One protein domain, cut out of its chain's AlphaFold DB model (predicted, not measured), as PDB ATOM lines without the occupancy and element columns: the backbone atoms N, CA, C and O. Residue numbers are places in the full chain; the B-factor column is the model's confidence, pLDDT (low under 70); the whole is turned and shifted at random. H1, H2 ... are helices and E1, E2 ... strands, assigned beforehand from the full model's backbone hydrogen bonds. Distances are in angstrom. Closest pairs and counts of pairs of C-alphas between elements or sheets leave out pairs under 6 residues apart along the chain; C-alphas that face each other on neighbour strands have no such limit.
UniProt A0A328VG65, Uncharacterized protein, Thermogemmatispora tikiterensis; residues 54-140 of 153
ATOM      1  N   LEU A  54     -13.698 -35.252 -22.911       89.25
ATOM      2  CA  LEU A  54     -13.614 -34.370 -24.072       89.25
ATOM      3  C   LEU A  54     -14.908 -34.425 -24.897       89.25
ATOM      4  O   LEU A  54     -15.410 -33.383 -25.324       89.25
ATOM      5  N   GLU A  55     -15.476 -35.615 -25.091       90.19
ATOM      6  CA  GLU A  55     -16.773 -35.772 -25.745       90.19
ATOM      7  C   GLU A  55     -17.904 -35.127 -24.933       90.19
ATOM      8  O   GLU A  55     -18.749 -34.434 -25.503       90.19
ATOM      9  N   ASP A  56     -17.901 -35.277 -23.606       89.81
ATOM     10  CA  ASP A  56     -18.902 -34.631 -22.748       89.81
ATOM     11  C   ASP A  56     -18.834 -33.094 -22.868       89.81
ATOM     12  O   ASP A  56     -19.865 -32.425 -22.984       89.81
ATOM     13  N   GLN A  57     -17.628 -32.513 -22.931       91.94
ATOM     14  CA  GLN A  57     -17.445 -31.081 -23.205       91.94
ATOM     15  C   GLN A  57     -17.975 -30.680 -24.586       91.94
ATOM     16  O   GLN A  57     -18.646 -29.650 -24.709       91.94
ATOM     17  N   ARG A  58     -17.711 -31.492 -25.617       94.25
ATOM     18  CA  ARG A  58     -18.220 -31.263 -26.976       94.25
ATOM     19  C   ARG A  58     -19.754 -31.250 -27.003       94.25
ATOM     20  O   ARG A  58     -20.338 -30.354 -27.615       94.25
ATOM     21  N   LEU A  59     -20.402 -32.200 -26.326       93.94
ATOM     22  CA  LEU A  59     -21.863 -32.299 -26.220       93.94
ATOM     23  C   LEU A  59     -22.467 -31.112 -25.456       93.94
ATOM     24  O   LEU A  59     -23.442 -30.518 -25.918       93.94
ATOM     25  N   ASN A  60     -21.858 -30.704 -24.341       93.31
ATOM     26  CA  ASN A  60     -22.318 -29.544 -23.573       93.31
ATOM     27  C   ASN A  60     -22.178 -28.237 -24.367       93.31
ATOM     28  O   ASN A  60     -23.073 -27.392 -24.346       93.31
ATOM     29  N   TYR A  61     -21.080 -28.076 -25.113       96.12
ATOM     30  CA  TYR A  61     -20.915 -26.935 -26.012       96.12
ATOM     31  C   TYR A  61     -22.010 -26.907 -27.083       96.12
ATOM     32  O   TYR A  61     -22.625 -25.864 -27.307       96.12
ATOM     33  N   GLN A  62     -22.285 -28.055 -27.707       95.31
ATOM     34  CA  GLN A  62     -23.334 -28.183 -28.714       95.31
ATOM     35  C   GLN A  62     -24.709 -27.798 -28.150       95.31
ATOM     36  O   GLN A  62     -25.423 -27.022 -28.784       95.31
ATOM     37  N   HIS A  63     -25.057 -28.277 -26.954       94.38
ATOM     38  CA  HIS A  63     -26.298 -27.909 -26.267       94.38
ATOM     39  C   HIS A  63     -26.422 -26.392 -26.076       94.38
ATOM     40  O   HIS A  63     -27.400 -25.781 -26.507       94.38
ATOM     41  N   HIS A  64     -25.396 -25.748 -25.512       95.19
ATOM     42  CA  HIS A  64     -25.422 -24.302 -25.289       95.19
ATOM     43  C   HIS A  64     -25.432 -23.489 -26.587       95.19
ATOM     44  O   HIS A  64     -26.060 -22.430 -26.632       95.19
ATOM     45  N   ALA A  65     -24.747 -23.954 -27.633       97.06
ATOM     46  CA  ALA A  65     -24.785 -23.318 -28.944       97.06
ATOM     47  C   ALA A  65     -26.206 -23.360 -29.524       97.06
ATOM     48  O   ALA A  65     -26.738 -22.315 -29.898       97.06
ATOM     49  N   LEU A  66     -26.854 -24.531 -29.503       94.88
ATOM     50  CA  LEU A  66     -28.235 -24.695 -29.962       94.88
ATOM     51  C   LEU A  66     -29.208 -23.835 -29.154       94.88
ATOM     52  O   LEU A  66     -30.014 -23.119 -29.745       94.88
ATOM     53  N   TYR A  67     -29.091 -23.827 -27.824       94.56
ATOM     54  CA  TYR A  67     -29.934 -22.985 -26.979       94.56
ATOM     55  C   TYR A  67     -29.751 -21.493 -27.281       94.56
ATOM     56  O   TYR A  67     -30.731 -20.763 -27.368       94.56
ATOM     57  N   ARG A  68     -28.518 -21.019 -27.504       95.94
ATOM     58  CA  ARG A  68     -28.266 -19.611 -27.867       95.94
ATOM     59  C   ARG A  68     -28.831 -19.249 -29.237       95.94
ATOM     60  O   ARG A  68     -29.305 -18.131 -29.410       95.94
ATOM     61  N   THR A  69     -28.780 -20.167 -30.197       96.31
ATOM     62  CA  THR A  69     -29.317 -19.937 -31.543       96.31
ATOM     63  C   THR A  69     -30.843 -19.961 -31.559       96.31
ATOM     64  O   THR A  69     -31.455 -19.102 -32.186       96.31
ATOM     65  N   LEU A  70     -31.464 -20.916 -30.865       94.50
ATOM     66  CA  LEU A  70     -32.920 -21.093 -30.854       94.50
ATOM     67  C   LEU A  70     -33.620 -20.245 -29.783       94.50
ATOM     68  O   LEU A  70     -34.824 -20.024 -29.869       94.50
ATOM     69  N   SER A  71     -32.881 -19.788 -28.767       93.88
ATOM     70  CA  SER A  71     -33.397 -19.127 -27.555       93.88
ATOM     71  C   SER A  71     -34.519 -19.906 -26.856       93.88
ATOM     72  O   SER A  71     -35.346 -19.332 -26.152       93.88
ATOM     73  N   ASN A  72     -34.565 -21.221 -27.065       92.56
ATOM     74  CA  ASN A  72     -35.566 -22.112 -26.506       92.56
ATOM     75  C   ASN A  72     -35.005 -23.539 -26.403       92.56
ATOM     76  O   ASN A  72     -34.095 -23.908 -27.145       92.56
ATOM     77  N   HIS A  73     -35.556 -24.336 -25.488       90.75
ATOM     78  CA  HIS A  73     -35.162 -25.735 -25.273       90.75
ATOM     79  C   HIS A  73     -35.924 -26.684 -26.208       90.75
ATOM     80  O   HIS A  73     -35.452 -27.772 -26.518       90.75
ATOM     81  N   SER A  74     -37.102 -26.267 -26.675       90.31
ATOM     82  CA  SER A  74     -37.972 -27.042 -27.555       90.31
ATOM     83  C   SER A  74     -38.520 -26.150 -28.661       90.31
ATOM     84  O   SER A  74     -38.833 -24.987 -28.433       90.31
ATOM     85  N   LEU A  75     -38.680 -26.703 -29.861       91.06
ATOM     86  CA  LEU A  75     -39.394 -26.039 -30.954       91.06
ATOM     87  C   LEU A  75     -40.903 -26.322 -30.923       91.06
ATOM     88  O   LEU A  75     -41.679 -25.622 -31.567       91.06
ATOM     89  N   ALA A  76     -41.326 -27.342 -30.175       88.62
ATOM     90  CA  ALA A  76     -42.733 -27.669 -30.015       88.62
ATOM     91  C   ALA A  76     -43.414 -26.696 -29.032       88.62
ATOM     92  O   ALA A  76     -42.818 -26.365 -28.000       88.62
ATOM     93  N   PRO A  77     -44.669 -26.285 -29.295       88.00
ATOM     94  CA  PRO A  77     -45.449 -25.460 -28.378       88.00
ATOM     95  C   PRO A  77     -45.921 -26.301 -27.183       88.00
ATOM     96  O   PRO A  77     -47.008 -26.881 -27.189       88.00
ATOM     97  N   LEU A  78     -45.077 -26.401 -26.159       90.12
ATOM     98  CA  LEU A  78     -45.373 -27.128 -24.927       90.12
ATOM     99  C   LEU A  78     -46.085 -26.207 -23.931       90.12
ATOM    100  O   LEU A  78     -45.589 -25.130 -23.616       90.12
ATOM    101  N   ALA A  79     -47.233 -26.648 -23.414       89.69
ATOM    102  CA  ALA A  79     -47.935 -25.968 -22.327       89.69
ATOM    103  C   ALA A  79     -47.476 -26.556 -20.976       89.69
ATOM    104  O   ALA A  79     -47.727 -27.751 -20.747       89.69
ATOM    105  N   PRO A  80     -46.816 -25.778 -20.096       85.50
ATOM    106  CA  PRO A  80     -46.284 -26.272 -18.823       85.50
ATOM    107  C   PRO A  80     -47.310 -26.966 -17.929       85.50
ATOM    108  O   PRO A  80     -47.001 -27.968 -17.290       85.50
ATOM    109  N   GLU A  81     -48.552 -26.495 -17.942       87.81
ATOM    110  CA  GLU A  81     -49.634 -26.970 -17.075       87.81
ATOM    111  C   GLU A  81     -50.256 -28.280 -17.578       87.81
ATOM    112  O   GLU A  81     -50.865 -29.027 -16.810       87.81
ATOM    113  N   ARG A  82     -50.133 -28.565 -18.881       90.38
ATOM    114  CA  ARG A  82     -50.738 -29.748 -19.524       90.38
ATOM    115  C   ARG A  82     -49.737 -30.868 -19.770       90.38
ATOM    116  O   ARG A  82     -50.141 -32.023 -19.915       90.38
ATOM    117  N   THR A  83     -48.452 -30.542 -19.843       91.88
ATOM    118  CA  THR A  83     -47.396 -31.509 -20.145       91.88
ATOM    119  C   THR A  83     -47.093 -32.338 -18.901       91.88
ATOM    120  O   THR A  83     -46.637 -31.805 -17.897       91.88
ATOM    121  N   ARG A  84     -47.362 -33.649 -18.953       91.56
ATOM    122  CA  ARG A  84     -47.146 -34.567 -17.817       91.56
ATOM    123  C   ARG A  84     -45.937 -35.475 -17.971       91.56
ATOM    124  O   ARG A  84     -45.412 -35.959 -16.974       91.56
ATOM    125  N   THR A  85     -45.502 -35.732 -19.198       90.56
ATOM    126  CA  THR A  85     -44.415 -36.672 -19.474       90.56
ATOM    127  C   THR A  85     -43.596 -36.165 -20.644       90.56
ATOM    128  O   THR A  85     -44.157 -35.731 -21.649       90.56
ATOM    129  N   ILE A  86     -42.277 -36.209 -20.492       91.56
ATOM    130  CA  ILE A  86     -41.297 -35.810 -21.500       91.56
ATOM    131  C   ILE A  86     -40.298 -36.962 -21.614       91.56
ATOM    132  O   ILE A  86     -39.797 -37.436 -20.597       91.56
ATOM    133  N   LEU A  87     -40.026 -37.419 -22.832       92.62
ATOM    134  CA  LEU A  87     -39.018 -38.439 -23.110       92.62
ATOM    135  C   LEU A  87     -37.841 -37.785 -23.834       92.62
ATOM    136  O   LEU A  87     -38.020 -37.266 -24.934       92.62
ATOM    137  N   ASP A  88     -36.659 -37.825 -23.227       91.94
ATOM    138  CA  ASP A  88     -35.412 -37.385 -23.848       91.94
ATOM    139  C   ASP A  88     -34.704 -38.573 -24.509       91.94
ATOM    140  O   ASP A  88     -34.220 -39.482 -23.827       91.94
ATOM    141  N   VAL A  89     -34.657 -38.572 -25.840       90.81
ATOM    142  CA  VAL A  89     -34.026 -39.619 -26.651       90.81
ATOM    143  C   VAL A  89     -32.650 -39.149 -27.096       90.81
ATOM    144  O   VAL A  89     -32.518 -38.085 -27.692       90.81
ATOM    145  N   GLY A  90     -31.627 -39.976 -26.875       86.56
ATOM    146  CA  GLY A  90     -30.256 -39.580 -27.202       86.56
ATOM    147  C   GLY A  90     -29.711 -38.571 -26.194       86.56
ATOM    148  O   GLY A  90     -29.030 -37.620 -26.561       86.56
ATOM    149  N   THR A  91     -29.994 -38.822 -24.915       85.94
ATOM    150  CA  THR A  91     -29.794 -37.905 -23.785       85.94
ATOM    151  C   THR A  91     -28.364 -37.354 -23.656       85.94
ATOM    152  O   THR A  91     -28.150 -36.314 -23.039       85.94
ATOM    153  N   GLY A  92     -27.356 -38.026 -24.226       87.88
ATOM    154  CA  GLY A  92     -25.966 -37.569 -24.200       87.88
ATOM    155  C   GLY A  92     -25.462 -37.373 -22.768       87.88
ATOM    156  O   GLY A  92     -25.360 -38.334 -22.006       87.88
ATOM    157  N   THR A  93     -25.153 -36.128 -22.401       88.38
ATOM    158  CA  THR A  93     -24.746 -35.737 -21.039       88.38
ATOM    159  C   THR A  93     -25.917 -35.520 -20.077       88.38
ATOM    160  O   THR A  93     -25.684 -35.317 -18.892       88.38
ATOM    161  N   GLY A  94     -27.168 -35.531 -20.539       90.44
ATOM    162  CA  GLY A  94     -28.341 -35.311 -19.686       90.44
ATOM    163  C   GLY A  94     -28.712 -33.852 -19.441       90.44
ATOM    164  O   GLY A  94     -29.729 -33.593 -18.799       90.44
ATOM    165  N   ILE A  95     -27.927 -32.894 -19.944       92.75
ATOM    166  CA  ILE A  95     -28.134 -31.467 -19.655       92.75
ATOM    167  C   ILE A  95     -29.495 -30.957 -20.150       92.75
ATOM    168  O   ILE A  95     -30.170 -30.228 -19.429       92.75
ATOM    169  N   TRP A  96     -29.942 -31.407 -21.327       93.44
ATOM    170  CA  TRP A  96     -31.230 -31.004 -21.888       93.44
ATOM    171  C   TRP A  96     -32.406 -31.489 -21.031       93.44
ATOM    172  O   TRP A  96     -33.235 -30.678 -20.619       93.44
ATOM    173  N   ALA A  97     -32.450 -32.785 -20.689       91.50
ATOM    174  CA  ALA A  97     -33.476 -33.338 -19.801       91.50
ATOM    175  C   ALA A  97     -33.507 -32.631 -18.441       91.50
ATOM    176  O   ALA A  97     -34.581 -32.357 -17.903       91.50
ATOM    177  N   PHE A  98     -32.334 -32.303 -17.895       90.25
ATOM    178  CA  PHE A  98     -32.238 -31.594 -16.625       90.25
ATOM    179  C   PHE A  98     -32.860 -30.192 -16.694       90.25
ATOM    180  O   PHE A  98     -33.685 -29.837 -15.849       90.25
ATOM    181  N   GLU A  99     -32.509 -29.404 -17.708       93.25
ATOM    182  CA  GLU A  99     -33.074 -28.065 -17.893       93.25
ATOM    183  C   GLU A  99     -34.584 -28.122 -18.175       93.25
ATOM    184  O   GLU A  99     -35.359 -27.354 -17.601       93.25
ATOM    185  N   MET A 100     -35.037 -29.098 -18.966       91.88
ATOM    186  CA  MET A 100     -36.464 -29.332 -19.204       91.88
ATOM    187  C   MET A 100     -37.213 -29.697 -17.921       91.88
ATOM    188  O   MET A 100     -38.311 -29.196 -17.685       91.88
ATOM    189  N   GLN A 101     -36.631 -30.503 -17.034       90.19
ATOM    190  CA  GLN A 101     -37.257 -30.827 -15.751       90.19
ATOM    191  C   GLN A 101     -37.432 -29.589 -14.852       90.19
ATOM    192  O   GLN A 101     -38.398 -29.527 -14.084       90.19
ATOM    193  N   ALA A 102     -36.535 -28.601 -14.951       90.06
ATOM    194  CA  ALA A 102     -36.660 -27.330 -14.237       90.06
ATOM    195  C   ALA A 102     -37.784 -26.445 -14.805       90.06
ATOM    196  O   ALA A 102     -38.476 -25.777 -14.037       90.06
ATOM    197  N   LEU A 103     -37.996 -26.474 -16.125       91.06
ATOM    198  CA  LEU A 103     -39.084 -25.751 -16.796       91.06
ATOM    199  C   LEU A 103     -40.460 -26.396 -16.566       91.06
ATOM    200  O   LEU A 103     -41.469 -25.695 -16.510       91.06
ATOM    201  N   PHE A 104     -40.505 -27.720 -16.411       91.44
ATOM    202  CA  PHE A 104     -41.733 -28.496 -16.246       91.44
ATOM    203  C   PHE A 104     -41.722 -29.260 -14.910       91.44
ATOM    204  O   PHE A 104     -41.594 -30.485 -14.899       91.44
ATOM    205  N   PRO A 105     -41.888 -28.580 -13.757       85.94
ATOM    206  CA  PRO A 105     -41.755 -29.207 -12.438       85.94
ATOM    207  C   PRO A 105     -42.808 -30.288 -12.154       85.94
ATOM    208  O   PRO A 105     -42.605 -31.129 -11.282       85.94
ATOM    209  N   HIS A 106     -43.932 -30.262 -12.874       87.31
ATOM    210  CA  HIS A 106     -45.014 -31.241 -12.756       87.31
ATOM    211  C   HIS A 106     -44.916 -32.384 -13.771       87.31
ATOM    212  O   HIS A 106     -45.658 -33.361 -13.656       87.31
ATOM    213  N   ALA A 107     -44.032 -32.268 -14.766       89.31
ATOM    214  CA  ALA A 107     -43.829 -33.314 -15.752       89.31
ATOM    215  C   ALA A 107     -42.768 -34.304 -15.268       89.31
ATOM    216  O   ALA A 107     -41.761 -33.917 -14.679       89.31
ATOM    217  N   LEU A 108     -42.973 -35.582 -15.574       89.12
ATOM    218  CA  LEU A 108     -41.945 -36.605 -15.458       89.12
ATOM    219  C   LEU A 108     -41.054 -36.558 -16.704       89.12
ATOM    220  O   LEU A 108     -41.498 -36.947 -17.788       89.12
ATOM    221  N   CYS A 109     -39.808 -36.107 -16.559       88.00
ATOM    222  CA  CYS A 109     -38.805 -36.209 -17.613       88.00
ATOM    223  C   CYS A 109     -38.049 -37.541 -17.484       88.00
ATOM    224  O   CYS A 109     -37.371 -37.786 -16.488       88.00
ATOM    225  N   SER A 110     -38.208 -38.428 -18.466       88.00
ATOM    226  CA  SER A 110     -37.501 -39.712 -18.545       88.00
ATOM    227  C   SER A 110     -36.431 -39.648 -19.626       88.00
ATOM    228  O   SER A 110     -36.661 -39.074 -20.688       88.00
ATOM    229  N   THR A 111     -35.276 -40.257 -19.379       84.06
ATOM    230  CA  THR A 111     -34.158 -40.308 -20.325       84.06
ATOM    231  C   THR A 111     -34.054 -41.704 -20.935       84.06
ATOM    232  O   THR A 111     -34.221 -42.710 -20.245       84.06
ATOM    233  N   ALA A 112     -33.805 -41.782 -22.240       74.31
ATOM    234  CA  ALA A 112     -33.591 -43.032 -22.956       74.31
ATOM    235  C   ALA A 112     -32.176 -43.046 -23.539       74.31
ATOM    236  O   ALA A 112     -31.899 -42.431 -24.573       74.31
ATOM    237  N   SER A 113     -31.278 -43.771 -22.867       62.75
ATOM    238  CA  SER A 113     -29.927 -44.048 -23.350       62.75
ATOM    239  C   SER A 113     -29.632 -45.552 -23.276       62.75
ATOM    240  O   SER A 113     -29.929 -46.177 -22.257       62.75
ATOM    241  N   PRO A 114     -29.008 -46.163 -24.301       50.44
ATOM    242  CA  PRO A 114     -28.590 -47.565 -24.222       50.44
ATOM    243  C   PRO A 114     -27.574 -47.806 -23.089       50.44
ATOM    244  O   PRO A 114     -27.543 -48.890 -22.519       50.44
ATOM    245  N   ALA A 115     -26.811 -46.784 -22.679       48.47
ATOM    246  CA  ALA A 115     -25.884 -46.874 -21.549       48.47
ATOM    247  C   ALA A 115     -26.570 -46.778 -20.166       48.47
ATOM    248  O   ALA A 115     -26.000 -47.210 -19.165       48.47
ATOM    249  N   SER A 116     -27.794 -46.235 -20.074       44.91
ATOM    250  CA  SER A 116     -28.518 -46.111 -18.796       44.91
ATOM    251  C   SER A 116     -29.278 -47.377 -18.396       44.91
ATOM    252  O   SER A 116     -29.738 -47.465 -17.263       44.91
ATOM    253  N   ALA A 117     -29.380 -48.378 -19.278       39.56
ATOM    254  CA  ALA A 117     -29.869 -49.702 -18.894       39.56
ATOM    255  C   ALA A 117     -28.876 -50.451 -17.977       39.56
ATOM    256  O   ALA A 117     -29.292 -51.315 -17.211       39.56
ATOM    257  N   ALA A 118     -27.582 -50.095 -18.017       38.25
ATOM    258  CA  ALA A 118     -26.527 -50.717 -17.207       38.25
ATOM    259  C   ALA A 118     -26.180 -49.934 -15.924       38.25
ATOM    260  O   ALA A 118     -25.758 -50.527 -14.932       38.25
ATOM    261  N   SER A 119     -26.394 -48.615 -15.901       35.41
ATOM    262  CA  SER A 119     -26.143 -47.788 -14.716       35.41
ATOM    263  C   SER A 119     -27.441 -47.527 -13.971       35.41
ATOM    264  O   SER A 119     -28.209 -46.627 -14.306       35.41
ATOM    265  N   SER A 120     -27.658 -48.335 -12.932       29.23
ATOM    266  CA  SER A 120     -28.661 -48.101 -11.892       29.23
ATOM    267  C   SER A 120     -28.675 -46.626 -11.474       29.23
ATOM    268  O   SER A 120     -27.635 -45.968 -11.472       29.23
ATOM    269  N   ALA A 121     -29.857 -46.129 -11.108       36.38
ATOM    270  CA  ALA A 121     -30.224 -44.749 -10.761       36.38
ATOM    271  C   ALA A 121     -29.417 -44.057  -9.626       36.38
ATOM    272  O   ALA A 121     -29.897 -43.112  -9.002       36.38
ATOM    273  N   SER A 122     -28.205 -44.516  -9.333       30.58
ATOM    274  CA  SER A 122     -27.358 -44.165  -8.199       30.58
ATOM    275  C   SER A 122     -26.050 -43.451  -8.569       30.58
ATOM    276  O   SER A 122     -25.392 -42.952  -7.660       30.58
ATOM    277  N   SER A 123     -25.659 -43.342  -9.850       34.12
ATOM    278  CA  SER A 123     -24.446 -42.579 -10.230       34.12
ATOM    279  C   SER A 123     -24.703 -41.099 -10.528       34.12
ATOM    280  O   SER A 123     -23.762 -40.317 -10.632       34.12
ATOM    281  N   TRP A 124     -25.967 -40.703 -10.663       34.12
ATOM    282  CA  TRP A 124     -26.356 -39.301 -10.700       34.12
ATOM    283  C   TRP A 124     -26.764 -38.943  -9.277       34.12
ATOM    284  O   TRP A 124     -27.585 -39.674  -8.712       34.12
ATOM    285  N   PRO A 125     -26.226 -37.868  -8.660       34.25
ATOM    286  CA  PRO A 125     -26.805 -37.370  -7.424       34.25
ATOM    287  C   PRO A 125     -28.280 -37.187  -7.739       34.25
ATOM    288  O   PRO A 125     -28.584 -36.431  -8.661       34.25
ATOM    289  N   SER A 126     -29.131 -37.987  -7.076       39.12
ATOM    290  CA  SER A 126     -30.578 -38.100  -7.296       39.12
ATOM    291  C   SER A 126     -31.104 -36.830  -7.943       39.12
ATOM    292  O   SER A 126     -30.838 -35.763  -7.395       39.12
ATOM    293  N   CYS A 127     -31.828 -36.901  -9.065       39.53
ATOM    294  CA  CYS A 127     -32.383 -35.715  -9.738       39.53
ATOM    295  C   CYS A 127     -32.978 -34.673  -8.754       39.53
ATOM    296  O   CYS A 127     -32.918 -33.472  -9.001       39.53
ATOM    297  N   ALA A 128     -33.460 -35.109  -7.581       38.22
ATOM    298  CA  ALA A 128     -33.896 -34.262  -6.474       38.22
ATOM    299  C   ALA A 128     -32.803 -33.393  -5.796       38.22
ATOM    300  O   ALA A 128     -33.095 -32.280  -5.360       38.22
ATOM    301  N   GLY A 129     -31.564 -33.871  -5.653       33.94
ATOM    302  CA  GLY A 129     -30.448 -33.183  -4.995       33.94
ATOM    303  C   GLY A 129     -29.936 -31.966  -5.763       33.94
ATOM    304  O   GLY A 129     -29.761 -30.903  -5.168       33.94
ATOM    305  N   TRP A 130     -29.781 -32.081  -7.083       41.62
ATOM    306  CA  TRP A 130     -29.357 -30.956  -7.926       41.62
ATOM    307  C   TRP A 130     -30.512 -29.987  -8.228       41.62
ATOM    308  O   TRP A 130     -30.323 -28.774  -8.161       41.62
ATOM    309  N   ALA A 131     -31.748 -30.485  -8.384       40.59
ATOM    310  CA  ALA A 131     -32.940 -29.633  -8.486       40.59
ATOM    311  C   ALA A 131     -33.161 -28.740  -7.243       40.59
ATOM    312  O   ALA A 131     -33.673 -27.625  -7.358       40.59
ATOM    313  N   ARG A 132     -32.757 -29.192  -6.042       36.66
ATOM    314  CA  ARG A 132     -32.739 -28.349  -4.828       36.66
ATOM    315  C   ARG A 132     -31.652 -27.269  -4.872       36.66
ATOM    316  O   ARG A 132     -31.910 -26.163  -4.407       36.66
ATOM    317  N   SER A 133     -30.479 -27.563  -5.435       39.47
ATOM    318  CA  SER A 133     -29.382 -26.594  -5.589       39.47
ATOM    319  C   SER A 133     -29.720 -25.489  -6.600       39.47
ATOM    320  O   SER A 133     -29.452 -24.318  -6.342       39.47
ATOM    321  N   CYS A 134     -30.401 -25.829  -7.700       41.94
ATOM    322  CA  CYS A 134     -30.847 -24.843  -8.688       41.94
ATOM    323  C   CYS A 134     -31.969 -23.934  -8.167       41.94
ATOM    324  O   CYS A 134     -31.926 -22.736  -8.429       41.94
ATOM    325  N   ARG A 135     -32.924 -24.451  -7.373       41.22
ATOM    326  CA  ARG A 135     -33.916 -23.602  -6.677       41.22
ATOM    327  C   ARG A 135     -33.235 -22.564  -5.778       41.22
ATOM    328  O   ARG A 135     -33.527 -21.383  -5.884       41.22
ATOM    329  N   GLN A 136     -32.227 -22.981  -5.010       43.72
ATOM    330  CA  GLN A 136     -31.442 -22.073  -4.163       43.72
ATOM    331  C   GLN A 136     -30.640 -21.021  -4.954       43.72
ATOM    332  O   GLN A 136     -30.355 -19.952  -4.425       43.72
ATOM    333  N   GLN A 137     -30.280 -21.295  -6.213       43.16
ATOM    334  CA  GLN A 137     -29.607 -20.326  -7.092       43.16
ATOM    335  C   GLN A 137     -30.585 -19.394  -7.821       43.16
ATOM    336  O   GLN A 137     -30.219 -18.260  -8.125       43.16
ATOM    337  N   ALA A 138     -31.812 -19.850  -8.084       42.44
ATOM    338  CA  ALA A 138     -32.881 -19.044  -8.668       42.44
ATOM    339  C   ALA A 138     -33.509 -18.066  -7.654       42.44
ATOM    340  O   ALA A 138     -33.912 -16.976  -8.049       42.44
ATOM    341  N   ASP A 139     -33.510 -18.412  -6.362       46.47
ATOM    342  CA  ASP A 139     -34.002 -17.564  -5.262       46.47
ATOM    343  C   ASP A 139     -32.965 -16.527  -4.765       46.47
ATOM    344  O   ASP A 139     -33.178 -15.840  -3.763       46.47
ATOM    345  N   GLY A 140     -31.825 -16.390  -5.452       39.81
ATOM    346  CA  GLY A 140     -30.859 -15.324  -5.179       39.81
ATOM    347  C   GLY A 140     -31.441 -13.933  -5.487       39.81
ATOM    348  O   GLY A 140     -32.260 -13.800  -6.399       39.81
TER     349      GLY A 140
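Overview. This is residues 54 to 140 of the 153 residues of an uncharacterized protein of Thermogemmatispora tikiterensis (UniProt A0A328VG65). A small wall of two parallel strands, E1 and E2, has the short helix H2 packed over one face, and H2 is the middle of the model. The long helix H1 lies on one side of H2 and meets it only with residues 60 to 63, while H4 lies on the other side of H2 and comes near it; the contacts between helices are few. The short helix H3 lies past the end of E2, and residues 117 to 126, of which 117 belongs to H3, stick out free before H4. The printed part has 87 residues with four named helices and two named strands, in the order H1, E1, H2, E2, H3, H4, and its class is mostly helix. The whole is compact, with a radius of gyration of the C-alphas of 13.6 A and spans of 33 by 28 by 28 A.

Along the chain. Look first at the sheet: E1 is residues 85 to 89, 13.0 A from first to last C-alpha, and E2 is residues 108 to 112, 12.9 A. Find C-alpha 85 at (-44.415, -36.672, -19.474), where E1 begins. Between the strands is H2, residues 95 to 103, 12.7 A long. Then find C-alpha 54 at (-13.614, -34.370, -24.072); from there H1, residues 54 to 70, runs 24.4 A. H3 is residues 114 to 117, 5.9 A long. H4 is residues 127 to 138, 16.7 A long, and ends at C-alpha 138 at (-32.881, -19.044, -8.668).

Arrangement. E1 and E2 are parallel neighbours with 20 degrees between their directions; look for N 88 and O 110, 2.8 A apart, and N 110 and O 86, 2.8 A, both within hydrogen-bond range. E1, H2 and E2 make a strand-helix-strand unit, two parallel strands joined through a helix, with a right-handed crossover. The closest C-alphas of H2 and E2 are those of Gln 101 and Cys 109, 5.9 A apart. H1 and H2 only just touch, with 3 pairs of C-alphas within 8 A, the closest being Asn 60 and Ile 95 at 7.3 A; they run the same way at a steep tilt of 44 degrees. H2 and H4 are close but not clearly touching, with the C-alphas of Ala 102 and Ala 131 closest at 7.2 A. H1 and H4 are apart. In H1, H2 and H4 every O i to N i+4 pair is within hydrogen-bond range; H3 is too short for one.

Size, cuts and confidence. The two C-alphas farthest apart are those of Leu 54 and Arg 82, at 37.7 A. The printed part has no cut. H1 to E1, residues 71 to 84, is a long link. Look at the B-factor column: residues 113 to 140 are under 70, and the mean pLDDT of the printed part is 74.5.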